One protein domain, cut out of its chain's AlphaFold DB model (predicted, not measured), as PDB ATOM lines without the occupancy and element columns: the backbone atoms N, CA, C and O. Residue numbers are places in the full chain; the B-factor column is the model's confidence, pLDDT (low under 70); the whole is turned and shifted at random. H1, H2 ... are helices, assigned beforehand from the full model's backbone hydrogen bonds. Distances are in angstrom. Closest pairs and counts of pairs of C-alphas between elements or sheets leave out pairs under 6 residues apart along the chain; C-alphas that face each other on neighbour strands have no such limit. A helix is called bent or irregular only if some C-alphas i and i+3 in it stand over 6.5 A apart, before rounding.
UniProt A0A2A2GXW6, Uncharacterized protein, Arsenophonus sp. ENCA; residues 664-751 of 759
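Overview. This is residues 664 to 751 of the 759 residues of an uncharacterized protein of Arsenophonus sp. ENCA (UniProt A0A2A2GXW6). Two helices side by side, H1 and H2, make a helical hairpin, and a third and longer helix, H3, crosses it, beginning beside H2 and passing over the middle of H1. Ahead of these helices the printed part has a long stretch with no named element, residues 664 to 692, which loops far out to one side of the helices before running back to the start of H1; within it residues 675 to 682 stick out. The printed part has 88 residues with three named helices, in the order H1, H2, H3 along the chain, and no named strand; its class is all helix, with 47 residues in the helices. The whole is only just compact, close to loose, with a radius of gyration of the C-alphas of 14.3 A, and its outline is elongated, spanning 45 by 27 by 22 A.

Arrangement. Residues 664 to 692 come first, and their C-alphas lie 9 to 25 A from the mean of all C-alphas. H1, residues 693 to 706, follows, and a tight link of 3 residues joins it to H2, residues 710 to 723. H1 and H2 form a helical hairpin and touch, with the closest C-alphas, those of Thr 703 and Asn 712, 6.7 A apart. They run opposite ways at a shallow tilt of 6 degrees, with their centres 10.8 A apart. A short link of 7 residues joins H2 to H3, residues 731 to 749. H3 touches H2 with its residues 733 to 737 alone, and H2 touches H3 with its residues 715 to 719 alone. The closest C-alphas of these two helices, those of Leu 719 and Asp 733, are 6.8 A apart. The lines of H2 and H3 are about perpendicular, at 74 degrees, and their centres are 14.0 A apart. H3 touches H1 with its residues 737 to 744 alone, over 16 pairs of C-alphas within 8 A. The closest C-alphas there are those of Val 699 and Glu 740, 5.3 A apart, and the centres of H1 and H3 are 9.1 A apart. The lines of H1 and H3 are only just about perpendicular, at 71 degrees. Of the three pairs of helices that touch, one is at a shallow tilt, and the helix packing is only just mostly crossed. In H2 and H3 every O i to N i+4 pair is within hydrogen-bond range, and in H1 8 of 10 are.

Along the chain. The printed part begins at C-alpha 664, at (167.450, 113.759, 142.640). H1 runs from His 693 to Phe 706, 21.0 A from first to last C-alpha, and begins at C-alpha 693, at (134.700, 113.246, 139.900). H2 runs from Pro 710 to Leu 723, 20.4 A from first to last C-alpha. H3 is the longest helix, with 19 residues from Asp 731 to His 749; it measures 27.0 A and ends at C-alpha 749, at (151.589, 120.849, 127.551). No named helix is bent or irregular.

Size, cuts and confidence. The two C-alphas farthest apart, those of Asp 675 and Glu 726, are 45.1 A apart, and those of the first and last printed residues, Lys 664 and Asn 751, are 25.9 A apart. Residues 675 to 682 stand free, and so do residues 705 to 711, of which 705 and 706 belong to H1 and 710 and 711 to H2. Without these stretches the body has 73 residues and spans 42 by 27 by 21 A. The printed part has no cut, and neither link between helices is long. The mean pLDDT of the printed part is 72.2, and the model's confidence is low, under 70, in 36 residues: 664 to 684, 705 to 711, 743 and 745 to 751.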
ATOM      1  N   LYS A 664     168.363 114.876 142.318       58.75
ATOM      2  CA  LYS A 664     167.450 113.759 142.640       58.75
ATOM      3  C   LYS A 664     166.058 114.261 143.015       58.75
ATOM      4  O   LYS A 664     165.921 115.259 143.720       58.75
ATOM      5  N   GLY A 665     165.021 113.546 142.582       52.09
ATOM      6  CA  GLY A 665     163.632 113.838 142.935       52.09
ATOM      7  C   GLY A 665     163.341 113.581 144.419       52.09
ATOM      8  O   GLY A 665     163.405 112.440 144.873       52.09
ATOM      9  N   LYS A 666     162.954 114.635 145.150       51.91
ATOM     10  CA  LYS A 666     162.710 114.695 146.613       51.91
ATOM     11  C   LYS A 666     161.901 113.532 147.211       51.91
ATOM     12  O   LYS A 666     162.137 113.162 148.356       51.91
ATOM     13  N   TYR A 667     160.966 112.958 146.449       47.97
ATOM     14  CA  TYR A 667     160.113 111.839 146.881       47.97
ATOM     15  C   TYR A 667     160.267 110.560 146.045       47.97
ATOM     16  O   TYR A 667     159.781 109.512 146.456       47.97
ATOM     17  N   SER A 668     160.911 110.631 144.876       50.19
ATOM     18  CA  SER A 668     161.045 109.500 143.946       50.19
ATOM     19  C   SER A 668     162.447 108.886 143.930       50.19
ATOM     20  O   SER A 668     162.623 107.808 143.373       50.19
ATOM     21  N   GLY A 669     163.459 109.575 144.474       50.25
ATOM     22  CA  GLY A 669     164.869 109.158 144.462       50.25
ATOM     23  C   GLY A 669     165.545 109.166 143.081       50.25
ATOM     24  O   GLY A 669     166.774 109.069 143.009       50.25
ATOM     25  N   ARG A 670     164.757 109.307 142.004       48.84
ATOM     26  CA  ARG A 670     165.191 109.270 140.602       48.84
ATOM     27  C   ARG A 670     166.092 110.453 140.272       48.84
ATOM     28  O   ARG A 670     165.775 111.591 140.623       48.84
ATOM     29  N   ASP A 671     167.183 110.173 139.576       55.06
ATOM     30  CA  ASP A 671     168.103 111.183 139.069       55.06
ATOM     31  C   ASP A 671     167.530 111.893 137.837       55.06
ATOM     32  O   ASP A 671     166.885 111.284 136.986       55.06
ATOM     33  N   PHE A 672     167.784 113.194 137.736       55.47
ATOM     34  CA  PHE A 672     167.440 114.027 136.587       55.47
ATOM     35  C   PHE A 672     168.427 115.184 136.452       55.47
ATOM     36  O   PHE A 672     169.271 115.398 137.320       55.47
ATOM     37  N   ASN A 673     168.346 115.939 135.359       59.97
ATOM     38  CA  ASN A 673     169.198 117.100 135.127       59.97
ATOM     39  C   ASN A 673     168.379 118.390 135.202       59.97
ATOM     40  O   ASN A 673     167.620 118.669 134.282       59.97
ATOM     41  N   LYS A 674     168.559 119.183 136.262       59.88
ATOM     42  CA  LYS A 674     167.868 120.465 136.480       59.88
ATOM     43  C   LYS A 674     168.190 121.513 135.401       59.88
ATOM     44  O   LYS A 674     167.342 122.332 135.078       59.88
ATOM     45  N   ASP A 675     169.391 121.470 134.820       56.62
ATOM     46  CA  ASP A 675     169.851 122.460 133.835       56.62
ATOM     47  C   ASP A 675     169.316 122.109 132.434       56.62
ATOM     48  O   ASP A 675     169.101 122.980 131.596       56.62
ATOM     49  N   LYS A 676     169.028 120.820 132.204       56.25
ATOM     50  CA  LYS A 676     168.279 120.296 131.050       56.25
ATOM     51  C   LYS A 676     166.804 120.022 131.391       56.25
ATOM     52  O   LYS A 676     166.114 119.346 130.630       56.25
ATOM     53  N   ALA A 677     166.303 120.542 132.516       52.69
ATOM     54  CA  ALA A 677     164.918 120.335 132.938       52.69
ATOM     55  C   ALA A 677     163.933 121.294 132.258       52.69
ATOM     56  O   ALA A 677     162.744 121.223 132.527       52.69
ATOM     57  N   GLY A 678     164.401 122.189 131.384       44.69
ATOM     58  CA  GLY A 678     163.599 122.981 130.442       44.69
ATOM     59  C   GLY A 678     162.565 123.966 131.012       44.69
ATOM     60  O   GLY A 678     162.098 124.827 130.282       44.69
ATOM     61  N   GLY A 679     162.229 123.884 132.296       53.62
ATOM     62  CA  GLY A 679     161.269 124.737 132.983       53.62
ATOM     63  C   GLY A 679     161.602 124.868 134.475       53.62
ATOM     64  O   GLY A 679     162.568 124.268 134.954       53.62
ATOM     65  N   PRO A 680     160.836 125.675 135.227       49.94
ATOM     66  CA  PRO A 680     161.078 125.906 136.648       49.94
ATOM     67  C   PRO A 680     160.704 124.681 137.494       49.94
ATOM     68  O   PRO A 680     159.649 124.080 137.295       49.94
ATOM     69  N   ILE A 681     161.537 124.334 138.480       60.06
ATOM     70  CA  ILE A 681     161.231 123.261 139.439       60.06
ATOM     71  C   ILE A 681     160.147 123.736 140.417       60.06
ATOM     72  O   ILE A 681     160.272 124.808 141.008       60.06
ATOM     73  N   LEU A 682     159.103 122.923 140.606       59.56
ATOM     74  CA  LEU A 682     157.940 123.233 141.442       59.56
ATOM     75  C   LEU A 682     157.842 122.250 142.625       59.56
ATOM     76  O   LEU A 682     157.768 121.041 142.421       59.56
ATOM     77  N   ASP A 683     157.790 122.750 143.863       64.81
ATOM     78  CA  ASP A 683     157.555 121.920 145.059       64.81
ATOM     79  C   ASP A 683     156.038 121.778 145.294       64.81
ATOM     80  O   ASP A 683     155.399 122.625 145.918       64.81
ATOM     81  N   LEU A 684     155.438 120.741 144.702       67.94
ATOM     82  CA  LEU A 684     153.982 120.581 144.603       67.94
ATOM     83  C   LEU A 684     153.406 119.654 145.689       67.94
ATOM     84  O   LEU A 684     153.427 118.427 145.545       67.94
ATOM     85  N   ASP A 685     152.807 120.223 146.740       73.81
ATOM     86  CA  ASP A 685     152.114 119.437 147.775       73.81
ATOM     87  C   ASP A 685     150.874 118.694 147.227       73.81
ATOM     88  O   ASP A 685     150.280 119.071 146.215       73.81
ATOM     89  N   TRP A 686     150.497 117.609 147.897       78.38
ATOM     90  CA  TRP A 686     149.347 116.744 147.611       78.38
ATOM     91  C   TRP A 686     148.391 116.618 148.812       78.38
ATOM     92  O   TRP A 686     147.273 116.136 148.652       78.38
ATOM     93  N   ARG A 687     148.794 117.048 150.020       80.31
ATOM     94  CA  ARG A 687     148.013 116.869 151.266       80.31
ATOM     95  C   ARG A 687     146.651 117.563 151.221       80.31
ATOM     96  O   ARG A 687     145.644 117.008 151.671       80.31
ATOM     97  N   THR A 688     146.640 118.759 150.638       78.50
ATOM     98  CA  THR A 688     145.476 119.632 150.436       78.50
ATOM     99  C   THR A 688     144.586 119.220 149.261       78.50
ATOM    100  O   THR A 688     143.581 119.880 149.015       78.50
ATOM    101  N   ALA A 689     144.916 118.149 148.529       81.69
ATOM    102  CA  ALA A 689     144.111 117.706 147.398       81.69
ATOM    103  C   ALA A 689     142.780 117.087 147.852       81.69
ATOM    104  O   ALA A 689     142.754 116.122 148.625       81.69
ATOM    105  N   THR A 690     141.687 117.623 147.311       85.25
ATOM    106  CA  THR A 690     140.354 117.015 147.332       85.25
ATOM    107  C   THR A 690     140.225 116.069 146.141       85.25
ATOM    108  O   THR A 690     140.646 116.411 145.036       85.25
ATOM    109  N   ILE A 691     139.659 114.882 146.367       87.19
ATOM    110  CA  ILE A 691     139.361 113.908 145.313       87.19
ATOM    111  C   ILE A 691     137.936 114.177 144.824       87.19
ATOM    112  O   ILE A 691     136.996 114.073 145.609       87.19
ATOM    113  N   ASP A 692     137.782 114.539 143.550       89.56
ATOM    114  CA  ASP A 692     136.495 114.831 142.909       89.56
ATOM    115  C   ASP A 692     136.290 114.013 141.617       89.56
ATOM    116  O   ASP A 692     137.200 113.338 141.126       89.56
ATOM    117  N   HIS A 693     135.063 114.027 141.086       86.62
ATOM    118  CA  HIS A 693     134.700 113.246 139.900       86.62
ATOM    119  C   HIS A 693     135.509 113.645 138.654       86.62
ATOM    120  O   HIS A 693     135.969 112.768 137.923       86.62
ATOM    121  N   GLU A 694     135.734 114.944 138.426       86.12
ATOM    122  CA  GLU A 694     136.453 115.435 137.243       86.12
ATOM    123  C   GLU A 694     137.934 115.021 137.286       86.12
ATOM    124  O   GLU A 694     138.519 114.628 136.273       86.12
ATOM    125  N   GLY A 695     138.541 115.059 138.472       84.44
ATOM    126  CA  GLY A 695     139.877 114.554 138.737       84.44
ATOM    127  C   GLY A 695     139.987 113.048 138.526       84.44
ATOM    128  O   GLY A 695     140.899 112.606 137.832       84.44
ATOM    129  N   VAL A 696     139.054 112.244 139.042       85.44
ATOM    130  CA  VAL A 696     139.086 110.780 138.848       85.44
ATOM    131  C   VAL A 696     138.889 110.396 137.376       85.44
ATOM    132  O   VAL A 696     139.537 109.464 136.898       85.44
ATOM    133  N   ASP A 697     138.096 111.147 136.612       85.12
ATOM    134  CA  ASP A 697     137.978 110.928 135.167       85.12
ATOM    135  C   ASP A 697     139.244 111.366 134.396       85.12
ATOM    136  O   ASP A 697     139.639 110.696 133.437       85.12
ATOM    137  N   LYS A 698     139.975 112.395 134.860       83.69
ATOM    138  CA  LYS A 698     141.341 112.698 134.375       83.69
ATOM    139  C   LYS A 698     142.324 111.563 134.693       83.69
ATOM    140  O   LYS A 698     143.094 111.193 133.807       83.69
ATOM    141  N   VAL A 699     142.273 110.979 135.897       82.19
ATOM    142  CA  VAL A 699     143.087 109.804 136.275       82.19
ATOM    143  C   VAL A 699     142.819 108.649 135.306       82.19
ATOM    144  O   VAL A 699     143.754 108.169 134.670       82.19
ATOM    145  N   LYS A 700     141.549 108.273 135.094       83.25
ATOM    146  CA  LYS A 700     141.146 107.219 134.139       83.25
ATOM    147  C   LYS A 700     141.640 107.493 132.711       83.25
ATOM    148  O   LYS A 700     142.149 106.587 132.047       83.25
ATOM    149  N   LEU A 701     141.524 108.740 132.241       81.25
ATOM    150  CA  LEU A 701     141.988 109.179 130.916       81.25
ATOM    151  C   LEU A 701     143.522 109.157 130.768       81.25
ATOM    152  O   LEU A 701     144.033 109.083 129.642       81.25
ATOM    153  N   HIS A 702     144.258 109.226 131.880       75.31
ATOM    154  CA  HIS A 702     145.699 109.017 131.904       75.31
ATOM    155  C   HIS A 702     146.045 107.526 131.894       75.31
ATOM    156  O   HIS A 702     146.665 107.037 130.947       75.31
ATOM    157  N   THR A 703     145.606 106.797 132.921       75.44
ATOM    158  CA  THR A 703     145.989 105.405 133.187       75.44
ATOM    159  C   THR A 703     145.555 104.452 132.078       75.44
ATOM    160  O   THR A 703     146.296 103.530 131.740       75.44
ATOM    161  N   GLY A 704     144.394 104.692 131.452       71.19
ATOM    162  CA  GLY A 704     143.873 103.876 130.348       71.19
ATOM    163  C   GLY A 704     144.771 103.842 129.103       71.19
ATOM    164  O   GLY A 704     144.616 102.961 128.262       71.19
ATOM    165  N   ARG A 705     145.749 104.753 128.990       68.00
ATOM    166  CA  ARG A 705     146.730 104.793 127.890       68.00
ATOM    167  C   ARG A 705     147.803 103.704 127.982       68.00
ATOM    168  O   ARG A 705     148.484 103.462 126.992       68.00
ATOM    169  N   PHE A 706     147.961 103.067 129.143       60.22
ATOM    170  CA  PHE A 706     148.978 102.037 129.393       60.22
ATOM    171  C   PHE A 706     148.433 100.599 129.327       60.22
ATOM    172  O   PHE A 706     149.168  99.651 129.594       60.22
ATOM    173  N   GLY A 707     147.156 100.424 128.976       56.19
ATOM    174  CA  GLY A 707     146.477  99.129 129.027       56.19
ATOM    175  C   GLY A 707     145.998  98.747 130.434       56.19
ATOM    176  O   GLY A 707     146.049  99.537 131.377       56.19
ATOM    177  N   LEU A 708     145.481  97.523 130.567       56.41
ATOM    178  CA  LEU A 708     144.860  97.019 131.797       56.41
ATOM    179  C   LEU A 708     145.905  96.511 132.805       56.41
ATOM    180  O   LEU A 708     146.023  95.311 133.045       56.41
ATOM    181  N   LEU A 709     146.651  97.435 133.414       66.56
ATOM    182  CA  LEU A 709     147.513  97.130 134.558       66.56
ATOM    183  C   LEU A 709     146.654  96.884 135.822       66.56
ATOM    184  O   LEU A 709     145.836  97.750 136.156       66.56
ATOM    185  N   PRO A 710     146.824  95.756 136.546       66.75
ATOM    186  CA  PRO A 710     146.017  95.435 137.729       66.75
ATOM    187  C   PRO A 710     146.049  96.518 138.815       66.75
ATOM    188  O   PRO A 710     145.001  96.881 139.350       66.75
ATOM    189  N   ASP A 711     147.223  97.090 139.086       67.88
ATOM    190  CA  ASP A 711     147.419  98.085 140.147       67.88
ATOM    191  C   ASP A 711     146.661  99.390 139.860       67.88
ATOM    192  O   ASP A 711     146.007  99.946 140.746       67.88
ATOM    193  N   ASN A 712     146.657  99.829 138.595       76.12
ATOM    194  CA  ASN A 712     145.866 100.980 138.154       76.12
ATOM    195  C   ASN A 712     144.374 100.734 138.398       76.12
ATOM    196  O   ASN A 712     143.682 101.629 138.879       76.12
ATOM    197  N   LYS A 713     143.872  99.520 138.123       79.44
ATOM    198  CA  LYS A 713     142.479  99.176 138.432       79.44
ATOM    199  C   LYS A 713     142.208  99.225 139.939       79.44
ATOM    200  O   LYS A 713     141.219  99.831 140.332       79.44
ATOM    201  N   VAL A 714     143.074  98.650 140.776       82.94
ATOM    202  CA  VAL A 714     142.907  98.687 142.243       82.94
ATOM    203  C   VAL A 714     142.836 100.128 142.757       82.94
ATOM    204  O   VAL A 714     141.974 100.441 143.578       82.94
ATOM    205  N   MET A 715     143.688 101.025 142.256       84.88
ATOM    206  CA  MET A 715     143.676 102.428 142.682       84.88
ATOM    207  C   MET A 715     142.473 103.218 142.142       84.88
ATOM    208  O   MET A 715     141.904 104.017 142.882       84.88
ATOM    209  N   ILE A 716     142.019 102.973 140.909       85.19
ATOM    210  CA  ILE A 716     140.791 103.594 140.373       85.19
ATOM    211  C   ILE A 716     139.557 103.117 141.151       85.19
ATOM    212  O   ILE A 716     138.749 103.944 141.573       85.19
ATOM    213  N   ASP A 717     139.445 101.812 141.420       87.19
ATOM    214  CA  ASP A 717     138.360 101.232 142.222       87.19
ATOM    215  C   ASP A 717     138.321 101.836 143.643       87.19
ATOM    216  O   ASP A 717     137.244 102.004 144.214       87.19
ATOM    217  N   ARG A 718     139.479 102.196 144.223       92.19
ATOM    218  CA  ARG A 718     139.561 102.925 145.503       92.19
ATOM    219  C   ARG A 718     139.093 104.375 145.381       92.19
ATOM    220  O   ARG A 718     138.300 104.814 146.210       92.19
ATOM    221  N   LEU A 719     139.537 105.103 144.356       90.31
ATOM    222  CA  LEU A 719     139.111 106.488 144.121       90.31
ATOM    223  C   LEU A 719     137.589 106.592 143.921       90.31
ATOM    224  O   LEU A 719     136.961 107.484 144.484       90.31
ATOM    225  N   GLU A 720     136.968 105.648 143.210       90.19
ATOM    226  CA  GLU A 720     135.504 105.609 143.073       90.19
ATOM    227  C   GLU A 720     134.769 105.363 144.396       90.19
ATOM    228  O   GLU A 720     133.660 105.864 144.578       90.19
ATOM    229  N   LYS A 721     135.362 104.610 145.328       87.62
ATOM    230  CA  LYS A 721     134.789 104.382 146.664       87.62
ATOM    231  C   LYS A 721     134.903 105.607 147.563       87.62
ATOM    232  O   LYS A 721     133.972 105.884 148.313       87.62
ATOM    233  N   ILE A 722     135.988 106.372 147.436       90.50
ATOM    234  CA  ILE A 722     136.141 107.675 148.101       90.50
ATOM    235  C   ILE A 722     135.050 108.642 147.617       90.50
ATOM    236  O   ILE A 722     134.366 109.247 148.437       90.50
ATOM    237  N   LEU A 723     134.805 108.721 146.302       90.25
ATOM    238  CA  LEU A 723     133.745 109.575 145.736       90.25
ATOM    239  C   LEU A 723     132.326 109.193 146.185       90.25
ATOM    240  O   LEU A 723     131.455 110.054 146.267       90.25
ATOM    241  N   LYS A 724     132.085 107.915 146.497       89.31
ATOM    242  CA  LYS A 724     130.804 107.422 147.035       89.31
ATOM    243  C   LYS A 724     130.682 107.575 148.558       89.31
ATOM    244  O   LYS A 724     129.633 107.246 149.105       89.31
ATOM    245  N   GLY A 725     131.736 108.024 149.247       87.62
ATOM    246  CA  GLY A 725     131.798 108.049 150.711       87.62
ATOM    247  C   GLY A 725     131.875 106.659 151.362       87.62
ATOM    248  O   GLY A 725     131.619 106.533 152.554       87.62
ATOM    249  N   GLU A 726     132.212 105.608 150.601       89.06
ATOM    250  CA  GLU A 726     132.345 104.235 151.119       89.06
ATOM    251  C   GLU A 726     133.619 104.048 151.963       89.06
ATOM    252  O   GLU A 726     133.648 103.195 152.850       89.06
ATOM    253  N   ILE A 727     134.682 104.811 151.670       88.62
ATOM    254  CA  ILE A 727     135.960 104.790 152.399       88.62
ATOM    255  C   ILE A 727     136.546 106.201 152.516       88.62
ATOM    256  O   ILE A 727     136.420 107.013 151.601       88.62
ATOM    257  N   GLU A 728     137.251 106.462 153.615       86.62
ATOM    258  CA  GLU A 728     138.020 107.695 153.802       86.62
ATOM    259  C   GLU A 728     139.258 107.764 152.896       86.62
ATOM    260  O   GLU A 728     139.902 106.751 152.602       86.62
ATOM    261  N   SER A 729     139.618 108.982 152.478       86.00
ATOM    262  CA  SER A 729     140.776 109.204 151.601       86.00
ATOM    263  C   SER A 729     142.103 109.070 152.356       86.00
ATOM    264  O   SER A 729     142.326 109.752 153.356       86.00
ATOM    265  N   THR A 730     143.020 108.231 151.864       84.44
ATOM    266  CA  THR A 730     144.356 108.079 152.463       84.44
ATOM    267  C   THR A 730     145.418 108.901 151.729       84.44
ATOM    268  O   THR A 730     145.246 109.306 150.577       84.44
ATOM    269  N   ASP A 731     146.569 109.084 152.383       81.75
ATOM    270  CA  ASP A 731     147.803 109.611 151.786       81.75
ATOM    271  C   ASP A 731     148.126 108.976 150.424       81.75
ATOM    272  O   ASP A 731     148.498 109.677 149.483       81.75
ATOM    273  N   THR A 732     147.978 107.655 150.306       77.94
ATOM    274  CA  THR A 732     148.275 106.903 149.080       77.94
ATOM    275  C   THR A 732     147.327 107.287 147.948       77.94
ATOM    276  O   THR A 732     147.775 107.515 146.825       77.94
ATOM    277  N   ASP A 733     146.032 107.433 148.246       80.69
ATOM    278  CA  ASP A 733     145.016 107.796 147.252       80.69
ATOM    279  C   ASP A 733     145.229 109.229 146.753       80.69
ATOM    280  O   ASP A 733     145.226 109.470 145.547       80.69
ATOM    281  N   LYS A 734     145.510 110.173 147.665       79.88
ATOM    282  CA  LYS A 734     145.808 111.573 147.320       79.88
ATOM    283  C   LYS A 734     147.093 111.718 146.504       79.88
ATOM    284  O   LYS A 734     147.126 112.495 145.548       79.88
ATOM    285  N   ARG A 735     148.150 110.970 146.842       77.38
ATOM    286  CA  ARG A 735     149.414 110.960 146.078       77.38
ATOM    287  C   ARG A 735     149.220 110.390 144.673       77.38
ATOM    288  O   ARG A 735     149.709 110.988 143.723       77.38
ATOM    289  N   PHE A 736     148.479 109.290 144.530       80.81
ATOM    290  CA  PHE A 736     148.168 108.699 143.225       80.81
ATOM    291  C   PHE A 736     147.308 109.641 142.365       80.81
ATOM    292  O   PHE A 736     147.710 110.009 141.264       80.81
ATOM    293  N   TYR A 737     146.189 110.128 142.910       81.12
ATOM    294  CA  TYR A 737     145.293 111.090 142.259       81.12
ATOM    295  C   TYR A 737     146.031 112.344 141.762       81.12
ATOM    296  O   TYR A 737     145.912 112.722 140.598       81.12
ATOM    297  N   THR A 738     146.853 112.967 142.617       77.75
ATOM    298  CA  THR A 738     147.625 114.157 142.219       77.75
ATOM    299  C   THR A 738     148.756 113.852 141.242       77.75
ATOM    300  O   THR A 738     149.067 114.715 140.421       77.75
ATOM    301  N   HIS A 739     149.363 112.661 141.280       80.12
ATOM    302  CA  HIS A 739     150.376 112.261 140.303       80.12
ATOM    303  C   HIS A 739     149.777 112.135 138.899       80.12
ATOM    304  O   HIS A 739     150.215 112.836 137.990       80.12
ATOM    305  N   GLU A 740     148.737 111.315 138.735       80.81
ATOM    306  CA  GLU A 740     148.144 110.996 137.427       80.81
ATOM    307  C   GLU A 740     147.510 112.222 136.737       80.81
ATOM    308  O   GLU A 740     147.615 112.382 135.518       80.81
ATOM    309  N   ILE A 741     146.918 113.148 137.506       78.69
ATOM    310  CA  ILE A 741     146.405 114.425 136.973       78.69
ATOM    311  C   ILE A 741     147.557 115.291 136.436       78.69
ATOM    312  O   ILE A 741     147.506 115.738 135.289       78.69
ATOM    313  N   ARG A 742     148.635 115.468 137.214       75.38
ATOM    314  CA  ARG A 742     149.810 116.267 136.808       75.38
ATOM    315  C   ARG A 742     150.555 115.630 135.633       75.38
ATOM    316  O   ARG A 742     151.012 116.332 134.733       75.38
ATOM    317  N   GLU A 743     150.631 114.300 135.591       68.25
ATOM    318  CA  GLU A 743     151.132 113.536 134.445       68.25
ATOM    319  C   GLU A 743     150.291 113.786 133.179       68.25
ATOM    320  O   GLU A 743     150.846 113.902 132.080       68.25
ATOM    321  N   LEU A 744     148.957 113.887 133.295       72.88
ATOM    322  CA  LEU A 744     148.071 114.195 132.164       72.88
ATOM    323  C   LEU A 744     148.269 115.628 131.668       72.88
ATOM    324  O   LEU A 744     148.366 115.847 130.461       72.88
ATOM    325  N   GLU A 745     148.350 116.586 132.586       68.50
ATOM    326  CA  GLU A 745     148.553 118.003 132.280       68.50
ATOM    327  C   GLU A 745     149.914 118.233 131.612       68.50
ATOM    328  O   GLU A 745     149.967 118.824 130.532       68.50
ATOM    329  N   ARG A 746     151.002 117.649 132.135       62.78
ATOM    330  CA  ARG A 746     152.332 117.727 131.503       62.78
ATOM    331  C   ARG A 746     152.328 117.172 130.072       62.78
ATOM    332  O   ARG A 746     152.916 117.776 129.180       62.78
ATOM    333  N   LYS A 747     151.628 116.055 129.824       57.81
ATOM    334  CA  LYS A 747     151.493 115.464 128.475       57.81
ATOM    335  C   LYS A 747     150.554 116.255 127.553       57.81
ATOM    336  O   LYS A 747     150.666 116.116 126.341       57.81
ATOM    337  N   ARG A 748     149.661 117.101 128.087       64.00
ATOM    338  CA  ARG A 748     148.909 118.096 127.295       64.00
ATOM    339  C   ARG A 748     149.795 119.285 126.916       64.00
ATOM    340  O   ARG A 748     149.755 119.703 125.763       64.00
ATOM    341  N   HIS A 749     150.634 119.771 127.834       46.50
ATOM    342  CA  HIS A 749     151.589 120.849 127.551       46.50
ATOM    343  C   HIS A 749     152.670 120.447 126.537       46.50
ATOM    344  O   HIS A 749     152.976 121.238 125.657       46.50
ATOM    345  N   TRP A 750     153.190 119.213 126.579       38.31
ATOM    346  CA  TRP A 750     154.251 118.753 125.658       38.31
ATOM    347  C   TRP A 750     153.857 118.813 124.164       38.31
ATOM    348  O   TRP A 750     154.724 118.909 123.301       38.31
ATOM    349  N   ASN A 751     152.560 118.801 123.833       39.22
ATOM    350  CA  ASN A 751     152.088 118.976 122.453       39.22
ATOM    351  C   ASN A 751     152.132 120.438 121.955       39.22
ATOM    352  O   ASN A 751     151.836 120.675 120.786       39.22
TER     353      ASN A 751